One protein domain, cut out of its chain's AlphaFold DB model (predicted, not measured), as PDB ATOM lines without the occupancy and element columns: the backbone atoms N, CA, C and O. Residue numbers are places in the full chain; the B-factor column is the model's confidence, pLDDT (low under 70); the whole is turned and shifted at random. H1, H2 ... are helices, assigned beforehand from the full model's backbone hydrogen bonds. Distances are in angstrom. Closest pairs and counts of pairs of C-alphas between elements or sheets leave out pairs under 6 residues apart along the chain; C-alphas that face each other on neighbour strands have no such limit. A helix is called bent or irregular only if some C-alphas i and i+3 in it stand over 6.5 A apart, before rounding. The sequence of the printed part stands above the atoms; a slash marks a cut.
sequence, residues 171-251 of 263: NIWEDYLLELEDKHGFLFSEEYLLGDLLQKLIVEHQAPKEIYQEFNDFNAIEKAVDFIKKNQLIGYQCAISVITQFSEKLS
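This is residues 171 to 251 of the 263 residues of an uncharacterized protein of Aliivibrio fischeri (UniProt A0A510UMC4). Two helices, H2 and H4, run side by side in opposite directions through the middle, with H3 on one side and H1 on the other. H4 touches the three other helices, and H1, which packs on H4 with residues 173 to 177 alone, has a kink near residue 181. The printed part has 81 residues with four named helices, H1 to H4 in chain order, and no named strand: the class is all helix. It is compact, with a radius of gyration of the C-alphas of 12.6 A and spans of 34 by 25 by 21 A.

Begin with H1, residues 171 to 187, whose residues 173 to 177 alone touch H4, residues 234 to 249, the hub; the closest C-alphas, of Trp 173 and Ala 239, are 6.4 A apart, at a steep tilt of 49 degrees, the same way. Next comes H2, residues 190 to 205, whose residues 190 to 197 alone touch H4, at a shallow tilt of 10 degrees, opposite ways; C-alphas 190 and 243 are closest, at 6.0 A. H3, residues 218 to 230, forms a helical hairpin with H4: a shallow tilt of 33 degrees, only just short of steep, with C-alphas 228 and 237 closest at 6.6 A. H2, H3 and H4 make a bundle, helices side by side. H2 is close to but not clearly touching H1, at 8.0 A between C-alphas 177 and 190, and H3, at 7.3 A between C-alphas 198 and 224; H1 and H3 are apart. In H2 and H3 every O i to N i+4 pair is within hydrogen-bond range; in H1 11 of 13 are, in H4 10 of 12.

Find C-alpha 171 at (309.615, 296.971, 173.052); from there H1 runs 22.2 A to C-alpha 187, with a kink of 56 degrees near residue 181. It is irregular, with C-alphas 183 and 186 9.6 A apart. H2 runs 21.6 A from C-alpha 190 at (310.554, 288.745, 186.787), and H3 18.7 A. H4 runs 21.3 A to C-alpha 249 at (309.096, 284.061, 175.130), and is irregular, with C-alphas 244 and 247 7.5 A apart.

The two C-alphas farthest apart, of Gly 185 and Lys 230, are 35.4 A apart. The printed part has no cut. Residues 206 to 217 make the long link from H2 to H3; the links H1 to H2 and H3 to H4 are tight. Look at residues 212 to 220 for pLDDT under 70; the mean of the printed part is 84.1.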
ATOM      1  N   ASN A 171     308.184 297.087 173.355       93.44
ATOM      2  CA  ASN A 171     309.615 296.971 173.052       93.44
ATOM      3  C   ASN A 171     310.489 297.618 174.134       93.44
ATOM      4  O   ASN A 171     311.565 297.115 174.436       93.44
ATOM      5  N   ILE A 172     310.028 298.710 174.755       93.50
ATOM      6  CA  ILE A 172     310.767 299.363 175.847       93.50
ATOM      7  C   ILE A 172     310.842 298.437 177.065       93.50
ATOM      8  O   ILE A 172     311.874 298.369 177.730       93.50
ATOM      9  N   TRP A 173     309.751 297.729 177.363       93.81
ATOM     10  CA  TRP A 173     309.720 296.755 178.450       93.81
ATOM     11  C   TRP A 173     310.543 295.516 178.110       93.81
ATOM     12  O   TRP A 173     311.312 295.070 178.953       93.81
ATOM     13  N   GLU A 174     310.451 294.997 176.887       92.75
ATOM     14  CA  GLU A 174     311.271 293.870 176.432       92.75
ATOM     15  C   GLU A 174     312.767 294.187 176.541       92.75
ATOM     16  O   GLU A 174     313.511 293.427 177.165       92.75
ATOM     17  N   ASP A 175     313.197 295.339 176.016       91.50
ATOM     18  CA  ASP A 175     314.582 295.808 176.094       91.50
ATOM     19  C   ASP A 175     315.041 295.964 177.550       91.50
ATOM     20  O   ASP A 175     316.154 295.567 177.897       91.50
ATOM     21  N   TYR A 176     314.180 296.502 178.419       92.75
ATOM     22  CA  TYR A 176     314.473 296.655 179.843       92.75
ATOM     23  C   TYR A 176     314.677 295.305 180.546       92.75
ATOM     24  O   TYR A 176     315.648 295.141 181.285       92.75
ATOM     25  N   LEU A 177     313.804 294.320 180.308       91.75
ATOM     26  CA  LEU A 177     313.928 292.991 180.921       91.75
ATOM     27  C   LEU A 177     315.152 292.237 180.395       91.75
ATOM     28  O   LEU A 177     315.874 291.622 181.179       91.75
ATOM     29  N   LEU A 178     315.431 292.324 179.093       89.12
ATOM     30  CA  LEU A 178     316.640 291.749 178.502       89.12
ATOM     31  C   LEU A 178     317.907 292.417 179.048       89.12
ATOM     32  O   LEU A 178     318.895 291.736 179.313       89.12
ATOM     33  N   GLU A 179     317.890 293.734 179.270       89.12
ATOM     34  CA  GLU A 179     319.004 294.440 179.905       89.12
ATOM     35  C   GLU A 179     319.204 293.991 181.362       89.12
ATOM     36  O   GLU A 179     320.346 293.850 181.809       89.12
ATOM     37  N   LEU A 180     318.120 293.755 182.109       89.44
ATOM     38  CA  LEU A 180     318.189 293.204 183.462       89.44
ATOM     39  C   LEU A 180     318.745 291.779 183.468       89.44
ATOM     40  O   LEU A 180     319.638 291.500 184.268       89.44
ATOM     41  N   GLU A 181     318.295 290.913 182.561       87.25
ATOM     42  CA  GLU A 181     318.824 289.557 182.398       87.25
ATOM     43  C   GLU A 181     320.318 289.578 182.040       87.25
ATOM     44  O   GLU A 181     321.122 288.921 182.698       87.25
ATOM     45  N   ASP A 182     320.726 290.401 181.071       82.75
ATOM     46  CA  ASP A 182     322.132 290.540 180.670       82.75
ATOM     47  C   ASP A 182     323.000 291.071 181.831       82.75
ATOM     48  O   ASP A 182     324.164 290.685 182.003       82.75
ATOM     49  N   LYS A 183     322.456 291.973 182.657       83.81
ATOM     50  CA  LYS A 183     323.171 292.551 183.801       83.81
ATOM     51  C   LYS A 183     323.218 291.634 185.008       83.81
ATOM     52  O   LYS A 183     324.263 291.595 185.647       83.81
ATOM     53  N   HIS A 184     322.141 290.951 185.354       84.06
ATOM     54  CA  HIS A 184     321.998 290.283 186.651       84.06
ATOM     55  C   HIS A 184     321.934 288.759 186.539       84.06
ATOM     56  O   HIS A 184     322.174 288.076 187.533       84.06
ATOM     57  N   GLY A 185     321.710 288.209 185.346       84.06
ATOM     58  CA  GLY A 185     321.739 286.770 185.133       84.06
ATOM     59  C   GLY A 185     320.713 286.044 185.996       84.06
ATOM     60  O   GLY A 185     319.575 286.486 186.112       84.06
ATOM     61  N   PHE A 186     321.144 284.991 186.694       81.31
ATOM     62  CA  PHE A 186     320.303 284.265 187.656       81.31
ATOM     63  C   PHE A 186     319.846 285.084 188.879       81.31
ATOM     64  O   PHE A 186     318.999 284.614 189.629       81.31
ATOM     65  N   LEU A 187     320.392 286.285 189.119       82.31
ATOM     66  CA  LEU A 187     319.878 287.185 190.166       82.31
ATOM     67  C   LEU A 187     318.648 287.974 189.708       82.31
ATOM     68  O   LEU A 187     317.997 288.617 190.529       82.31
ATOM     69  N   PHE A 188     318.349 287.980 188.408       86.44
ATOM     70  CA  PHE A 188     317.128 288.574 187.899       86.44
ATOM     71  C   PHE A 188     315.951 287.612 188.075       86.44
ATOM     72  O   PHE A 188     316.037 286.441 187.718       86.44
ATOM     73  N   SER A 189     314.851 288.134 188.621       83.44
ATOM     74  CA  SER A 189     313.571 287.438 188.709       83.44
ATOM     75  C   SER A 189     312.457 288.395 188.312       83.44
ATOM     76  O   SER A 189     312.238 289.428 188.956       83.44
ATOM     77  N   GLU A 190     311.733 288.033 187.260       86.25
ATOM     78  CA  GLU A 190     310.554 288.745 186.787       86.25
ATOM     79  C   GLU A 190     309.430 288.753 187.835       86.25
ATOM     80  O   GLU A 190     308.659 289.709 187.887       86.25
ATOM     81  N   GLU A 191     309.378 287.753 188.724       83.38
ATOM     82  CA  GLU A 191     308.409 287.692 189.825       83.38
ATOM     83  C   GLU A 191     308.633 288.821 190.840       83.38
ATOM     84  O   GLU A 191     307.677 289.468 191.271       83.38
ATOM     85  N   TYR A 192     309.890 289.117 191.189       84.56
ATOM     86  CA  TYR A 192     310.198 290.236 192.085       84.56
ATOM     87  C   TYR A 192     309.891 291.587 191.441       84.56
ATOM     88  O   TYR A 192     309.302 292.454 192.088       84.56
ATOM     89  N   LEU A 193     310.206 291.749 190.154       88.50
ATOM     90  CA  LEU A 193     309.839 292.954 189.413       88.50
ATOM     91  C   LEU A 193     308.313 293.131 189.334       88.50
ATOM     92  O   LEU A 193     307.806 294.245 189.483       88.50
ATOM     93  N   LEU A 194     307.573 292.040 189.119       87.75
ATOM     94  CA  LEU A 194     306.113 292.054 189.140       87.75
ATOM     95  C   LEU A 194     305.590 292.482 190.515       87.75
ATOM     96  O   LEU A 194     304.702 293.329 190.588       87.75
ATOM     97  N   GLY A 195     306.167 291.947 191.593       84.38
ATOM     98  CA  GLY A 195     305.853 292.340 192.966       84.38
ATOM     99  C   GLY A 195     306.008 293.845 193.193       84.38
ATOM    100  O   GLY A 195     305.074 294.497 193.666       84.38
ATOM    101  N   ASP A 196     307.133 294.422 192.773       86.12
ATOM    102  CA  ASP A 196     307.385 295.862 192.892       86.12
ATOM    103  C   ASP A 196     306.395 296.700 192.074       86.12
ATOM    104  O   ASP A 196     305.902 297.736 192.538       86.12
ATOM    105  N   LEU A 197     306.033 296.234 190.876       89.00
ATOM    106  CA  LEU A 197     305.038 296.900 190.040       89.00
ATOM    107  C   LEU A 197     303.638 296.879 190.685       89.00
ATOM    108  O   LEU A 197     302.935 297.896 190.673       89.00
ATOM    109  N   LEU A 198     303.244 295.757 191.294       87.38
ATOM    110  CA  LEU A 198     301.980 295.626 192.028       87.38
ATOM    111  C   LEU A 198     301.961 296.500 193.288       87.38
ATOM    112  O   LEU A 198     300.972 297.188 193.553       87.38
ATOM    113  N   GLN A 199     303.068 296.553 194.028       85.19
ATOM    114  CA  GLN A 199     303.207 297.435 195.184       85.19
ATOM    115  C   GLN A 199     303.085 298.912 194.780       85.19
ATOM    116  O   GLN A 199     302.410 299.694 195.459       85.19
ATOM    117  N   LYS A 200     303.671 299.305 193.643       88.50
ATOM    118  CA  LYS A 200     303.532 300.657 193.083       88.50
ATOM    119  C   LYS A 200     302.074 300.982 192.742       88.50
ATOM    120  O   LYS A 200     301.622 302.088 193.029       88.50
ATOM    121  N   LEU A 201     301.316 300.019 192.209       88.94
ATOM    122  CA  LEU A 201     299.881 300.174 191.936       88.94
ATOM    123  C   LEU A 201     299.077 300.476 193.217       88.94
ATOM    124  O   LEU A 201     298.190 301.331 193.210       88.94
ATOM    125  N   ILE A 202     299.408 299.827 194.336       87.88
ATOM    126  CA  ILE A 202     298.773 300.095 195.639       87.88
ATOM    127  C   ILE A 202     299.108 301.504 196.129       87.88
ATOM    128  O   ILE A 202     298.215 302.244 196.542       87.88
ATOM    129  N   VAL A 203     300.387 301.879 196.097       87.81
ATOM    130  CA  VAL A 203     300.858 303.151 196.666       87.81
ATOM    131  C   VAL A 203     300.383 304.352 195.845       87.81
ATOM    132  O   VAL A 203     299.917 305.334 196.420       87.81
ATOM    133  N   GLU A 204     300.481 304.284 194.517       90.25
ATOM    134  CA  GLU A 204     300.229 305.431 193.634       90.25
ATOM    135  C   GLU A 204     298.771 305.524 193.182       90.25
ATOM    136  O   GLU A 204     298.246 306.624 193.012       90.25
ATOM    137  N   HIS A 205     298.092 304.381 193.040       89.81
ATOM    138  CA  HIS A 205     296.727 304.313 192.515       89.81
ATOM    139  C   HIS A 205     295.699 303.802 193.527       89.81
ATOM    140  O   HIS A 205     294.538 303.625 193.165       89.81
ATOM    141  N   GLN A 206     296.089 303.609 194.794       88.38
ATOM    142  CA  GLN A 206     295.202 303.146 195.874       88.38
ATOM    143  C   GLN A 206     294.517 301.816 195.543       88.38
ATOM    144  O   GLN A 206     293.363 301.580 195.911       88.38
ATOM    145  N   ALA A 207     295.222 300.951 194.817       86.19
ATOM    146  CA  ALA A 207     294.706 299.639 194.493       86.19
ATOM    147  C   ALA A 207     294.498 298.791 195.769       86.19
ATOM    148  O   ALA A 207     295.179 299.016 196.777       86.19
ATOM    149  N   PRO A 208     293.548 297.836 195.758       83.94
ATOM    150  CA  PRO A 208     293.267 296.997 196.921       83.94
ATOM    151  C   PRO A 208     294.524 296.241 197.358       83.94
ATOM    152  O   PRO A 208     295.229 295.689 196.517       83.94
ATOM    153  N   LYS A 209     294.811 296.185 198.663       82.06
ATOM    154  CA  LYS A 209     296.022 295.510 199.172       82.06
ATOM    155  C   LYS A 209     296.040 294.019 198.848       82.06
ATOM    156  O   LYS A 209     297.096 293.411 198.800       82.06
ATOM    157  N   GLU A 210     294.875 293.438 198.601       76.44
ATOM    158  CA  GLU A 210     294.671 292.038 198.250       76.44
ATOM    159  C   GLU A 210     295.286 291.653 196.896       76.44
ATOM    160  O   GLU A 210     295.376 290.464 196.605       76.44
ATOM    161  N   ILE A 211     295.706 292.625 196.072       74.50
ATOM    162  CA  ILE A 211     296.482 292.360 194.849       74.50
ATOM    163  C   ILE A 211     297.973 292.121 195.135       74.50
ATOM    164  O   ILE A 211     298.697 291.683 194.250       74.50
ATOM    165  N   TYR A 212     298.427 292.434 196.352       65.94
ATOM    166  CA  TYR A 212     299.779 292.201 196.845       65.94
ATOM    167  C   TYR A 212     299.676 291.339 198.105       65.94
ATOM    168  O   TYR A 212     299.636 291.825 199.236       65.94
ATOM    169  N   GLN A 213     299.560 290.032 197.903       58.72
ATOM    170  CA  GLN A 213     299.823 289.056 198.955       58.72
ATOM    171  C   GLN A 213     301.174 288.422 198.649       58.72
ATOM    172  O   GLN A 213     301.479 288.189 197.481       58.72
ATOM    173  N   GLU A 214     301.995 288.217 199.682       49.84
ATOM    174  CA  GLU A 214     303.303 287.570 199.563       49.84
ATOM    175  C   GLU A 214     303.156 286.261 198.762       49.84
ATOM    176  O   GLU A 214     302.656 285.265 199.275       49.84
ATOM    177  N   PHE A 215     303.609 286.316 197.506       47.69
ATOM    178  CA  PHE A 215     303.753 285.237 196.525       47.69
ATOM    179  C   PHE A 215     302.481 284.637 195.880       47.69
ATOM    180  O   PHE A 215     301.672 283.961 196.508       47.69
ATOM    181  N   ASN A 216     302.419 284.796 194.547       47.53
ATOM    182  CA  ASN A 216     301.916 283.846 193.540       47.53
ATOM    183  C   ASN A 216     300.520 283.221 193.723       47.53
ATOM    184  O   ASN A 216     300.296 282.087 193.295       47.53
ATOM    185  N   ASP A 217     299.539 283.950 194.254       56.53
ATOM    186  CA  ASP A 217     298.148 283.591 193.966       56.53
ATOM    187  C   ASP A 217     297.798 284.107 192.560       56.53
ATOM    188  O   ASP A 217     297.778 285.317 192.327       56.53
ATOM    189  N   PHE A 218     297.510 283.210 191.612       56.53
ATOM    190  CA  PHE A 218     296.995 283.566 190.279       56.53
ATOM    191  C   PHE A 218     295.806 284.541 190.385       56.53
ATOM    192  O   PHE A 218     295.676 285.469 189.584       56.53
ATOM    193  N   ASN A 219     295.002 284.411 191.448       63.97
ATOM    194  CA  ASN A 219     293.889 285.313 191.724       63.97
ATOM    195  C   ASN A 219     294.336 286.754 192.042       63.97
ATOM    196  O   ASN A 219     293.551 287.684 191.866       63.97
ATOM    197  N   ALA A 220     295.555 286.975 192.546       69.12
ATOM    198  CA  ALA A 220     296.078 288.310 192.846       69.12
ATOM    199  C   ALA A 220     296.446 289.072 191.563       69.12
ATOM    200  O   ALA A 220     296.088 290.245 191.427       69.12
ATOM    201  N   ILE A 221     297.068 288.391 190.592       76.50
ATOM    202  CA  ILE A 221     297.378 288.968 189.274       76.50
ATOM    203  C   ILE A 221     296.083 289.286 188.521       76.50
ATOM    204  O   ILE A 221     295.943 290.384 187.989       76.50
ATOM    205  N   GLU A 222     295.101 288.379 188.527       80.62
ATOM    206  CA  GLU A 222     293.798 288.633 187.898       80.62
ATOM    207  C   GLU A 222     293.102 289.866 188.493       80.62
ATOM    208  O   GLU A 222     292.680 290.761 187.758       80.62
ATOM    209  N   LYS A 223     293.067 289.985 189.828       81.62
ATOM    210  CA  LYS A 223     292.515 291.168 190.508       81.62
ATOM    211  C   LYS A 223     293.269 292.451 190.151       81.62
ATOM    212  O   LYS A 223     292.641 293.503 190.008       81.62
ATOM    213  N   ALA A 224     294.594 292.386 190.002       83.44
ATOM    214  CA  ALA A 224     295.394 293.525 189.561       83.44
ATOM    215  C   ALA A 224     295.023 293.944 188.131       83.44
ATOM    216  O   ALA A 224     294.781 295.125 187.879       83.44
ATOM    217  N   VAL A 225     294.906 292.981 187.213       86.69
ATOM    218  CA  VAL A 225     294.502 293.218 185.819       86.69
ATOM    219  C   VAL A 225     293.107 293.844 185.747       86.69
ATOM    220  O   VAL A 225     292.902 294.804 184.999       86.69
ATOM    221  N   ASP A 226     292.156 293.364 186.545       88.00
ATOM    222  CA  ASP A 226     290.805 293.929 186.605       88.00
ATOM    223  C   ASP A 226     290.799 295.367 187.132       88.00
ATOM    224  O   ASP A 226     290.137 296.244 186.563       88.00
ATOM    225  N   PHE A 227     291.575 295.646 188.183       90.06
ATOM    226  CA  PHE A 227     291.741 297.002 188.699       90.06
ATOM    227  C   PHE A 227     292.359 297.937 187.649       90.06
ATOM    228  O   PHE A 227     291.865 299.050 187.447       90.06
ATOM    229  N   ILE A 228     293.405 297.484 186.957       90.81
ATOM    230  CA  ILE A 228     294.095 298.229 185.897       90.81
ATOM    231  C   ILE A 228     293.130 298.587 184.768       90.81
ATOM    232  O   ILE A 228     293.058 299.751 184.370       90.81
ATOM    233  N   LYS A 229     292.338 297.615 184.297       91.06
ATOM    234  CA  LYS A 229     291.331 297.828 183.248       91.06
ATOM    235  C   LYS A 229     290.269 298.830 183.687       91.06
ATOM    236  O   LYS A 229     289.963 299.764 182.946       91.06
ATOM    237  N   LYS A 230     289.734 298.677 184.904       92.81
ATOM    238  CA  LYS A 230     288.704 299.571 185.456       92.81
ATOM    239  C   LYS A 230     289.183 301.022 185.554       92.81
ATOM    240  O   LYS A 230     288.393 301.933 185.322       92.81
ATOM    241  N   ASN A 231     290.458 301.228 185.881       91.06
ATOM    242  CA  ASN A 231     291.059 302.552 186.058       91.06
ATOM    243  C   ASN A 231     291.839 303.049 184.825       91.06
ATOM    244  O   ASN A 231     292.489 304.087 184.906       91.06
ATOM    245  N   GLN A 232     291.764 302.342 183.690       91.88
ATOM    246  CA  GLN A 232     292.411 302.709 182.421       91.88
ATOM    247  C   GLN A 232     293.936 302.917 182.533       91.88
ATOM    248  O   GLN A 232     294.515 303.786 181.882       91.88
ATOM    249  N   LEU A 233     294.609 302.100 183.348       92.12
ATOM    250  CA  LEU A 233     296.051 302.193 183.598       92.12
ATOM    251  C   LEU A 233     296.856 301.415 182.539       92.12
ATOM    252  O   LEU A 233     297.519 300.424 182.835       92.12
ATOM    253  N   ILE A 234     296.785 301.864 181.285       90.38
ATOM    254  CA  ILE A 234     297.282 301.132 180.101       90.38
ATOM    255  C   ILE A 234     298.775 300.762 180.205       90.38
ATOM    256  O   ILE A 234     299.170 299.679 179.784       90.38
ATOM    257  N   GLY A 235     299.605 301.599 180.831       91.25
ATOM    258  CA  GLY A 235     301.034 301.304 181.001       91.25
ATOM    259  C   GLY A 235     301.319 300.157 181.952       91.25
ATOM    260  O   GLY A 235     302.175 299.330 181.660       91.25
ATOM    261  N   TYR A 236     300.542 300.033 183.029       92.25
ATOM    262  CA  TYR A 236     300.624 298.867 183.906       92.25
ATOM    263  C   TYR A 236     300.174 297.598 183.183       92.25
ATOM    264  O   TYR A 236     300.778 296.547 183.366       92.25
ATOM    265  N   GLN A 237     299.146 297.692 182.333       92.00
ATOM    266  CA  GLN A 237     298.701 296.558 181.524       92.00
ATOM    267  C   GLN A 237     299.808 296.077 180.575       92.00
ATOM    268  O   GLN A 237     300.075 294.878 180.519       92.00
ATOM    269  N   CYS A 238     300.454 297.008 179.866       92.19
ATOM    270  CA  CYS A 238     301.590 296.729 178.987       92.19
ATOM    271  C   CYS A 238     302.736 296.060 179.762       92.19
ATOM    272  O   CYS A 238     303.182 294.977 179.398       92.19
ATOM    273  N   ALA A 239     303.155 296.666 180.877       92.62
ATOM    274  CA  ALA A 239     304.253 296.173 181.701       92.62
ATOM    275  C   ALA A 239     304.005 294.751 182.229       92.62
ATOM    276  O   ALA A 239     304.834 293.867 182.033       92.62
ATOM    277  N   ILE A 240     302.844 294.505 182.852       90.94
ATOM    278  CA  ILE A 240     302.499 293.183 183.399       90.94
ATOM    279  C   ILE A 240     302.458 292.130 182.289       90.94
ATOM    280  O   ILE A 240     302.981 291.033 182.476       90.94
ATOM    281  N   SER A 241     301.876 292.453 181.130       90.12
ATOM    282  CA  SER A 241     301.825 291.542 179.978       90.12
ATOM    283  C   SER A 241     303.218 291.085 179.537       90.12
ATOM    284  O   SER A 241     303.447 289.887 179.381       90.12
ATOM    285  N   VAL A 242     304.161 292.020 179.386       92.69
ATOM    286  CA  VAL A 242     305.534 291.703 178.963       92.69
ATOM    287  C   VAL A 242     306.284 290.919 180.049       92.69
ATOM    288  O   VAL A 242     306.881 289.888 179.753       92.69
ATOM    289  N   ILE A 243     306.197 291.347 181.316       91.06
ATOM    290  CA  ILE A 243     306.855 290.685 182.458       91.06
ATOM    291  C   ILE A 243     306.384 289.231 182.594       91.06
ATOM    292  O   ILE A 243     307.200 288.320 182.674       91.06
ATOM    293  N   THR A 244     305.068 288.999 182.559       88.00
ATOM    294  CA  THR A 244     304.484 287.650 182.708       88.00
ATOM    295  C   THR A 244     304.832 286.691 181.573       88.00
ATOM    296  O   THR A 244     304.786 285.482 181.768       88.00
ATOM    297  N   GLN A 245     305.196 287.204 180.397       88.62
ATOM    298  CA  GLN A 245     305.583 286.385 179.246       88.62
ATOM    299  C   GLN A 245     307.101 286.231 179.104       88.62
ATOM    300  O   GLN A 245     307.557 285.494 178.226       88.62
ATOM    301  N   PHE A 246     307.889 286.914 179.941       88.56
ATOM    302  CA  PHE A 246     309.330 287.039 179.761       88.56
ATOM    303  C   PHE A 246     310.035 285.682 179.728       88.56
ATOM    304  O   PHE A 246     310.680 285.357 178.732       88.56
ATOM    305  N   SER A 247     309.858 284.858 180.760       82.81
ATOM    306  CA  SER A 247     310.545 283.565 180.873       82.81
ATOM    307  C   SER A 247     310.174 282.565 179.781       82.81
ATOM    308  O   SER A 247     310.979 281.712 179.415       82.81
ATOM    309  N   GLU A 248     308.973 282.675 179.213       81.06
ATOM    310  CA  GLU A 248     308.514 281.769 178.159       81.06
ATOM    311  C   GLU A 248     308.939 282.214 176.758       81.06
ATOM    312  O   GLU A 248     309.216 281.366 175.906       81.06
ATOM    313  N   LYS A 249     308.968 283.526 176.496       84.00
ATOM    314  CA  LYS A 249     309.096 284.061 175.130       84.00
ATOM    315  C   LYS A 249     310.373 284.848 174.861       84.00
ATOM    316  O   LYS A 249     310.774 284.931 173.703       84.00
ATOM    317  N   LEU A 250     310.984 285.436 175.887       85.00
ATOM    318  CA  LEU A 250     312.035 286.448 175.725       85.00
ATOM    319  C   LEU A 250     313.349 286.060 176.405       85.00
ATOM    320  O   LEU A 250     314.413 286.288 175.830       85.00
ATOM    321  N   SER A 251     313.274 285.477 177.604       85.19
ATOM    322  CA  SER A 251     314.434 285.133 178.427       85.19
ATOM    323  C   SER A 251     315.420 284.272 177.656       85.19
ATOM    324  O   SER A 251     315.085 283.186 177.189       85.19
TER     325      SER A 251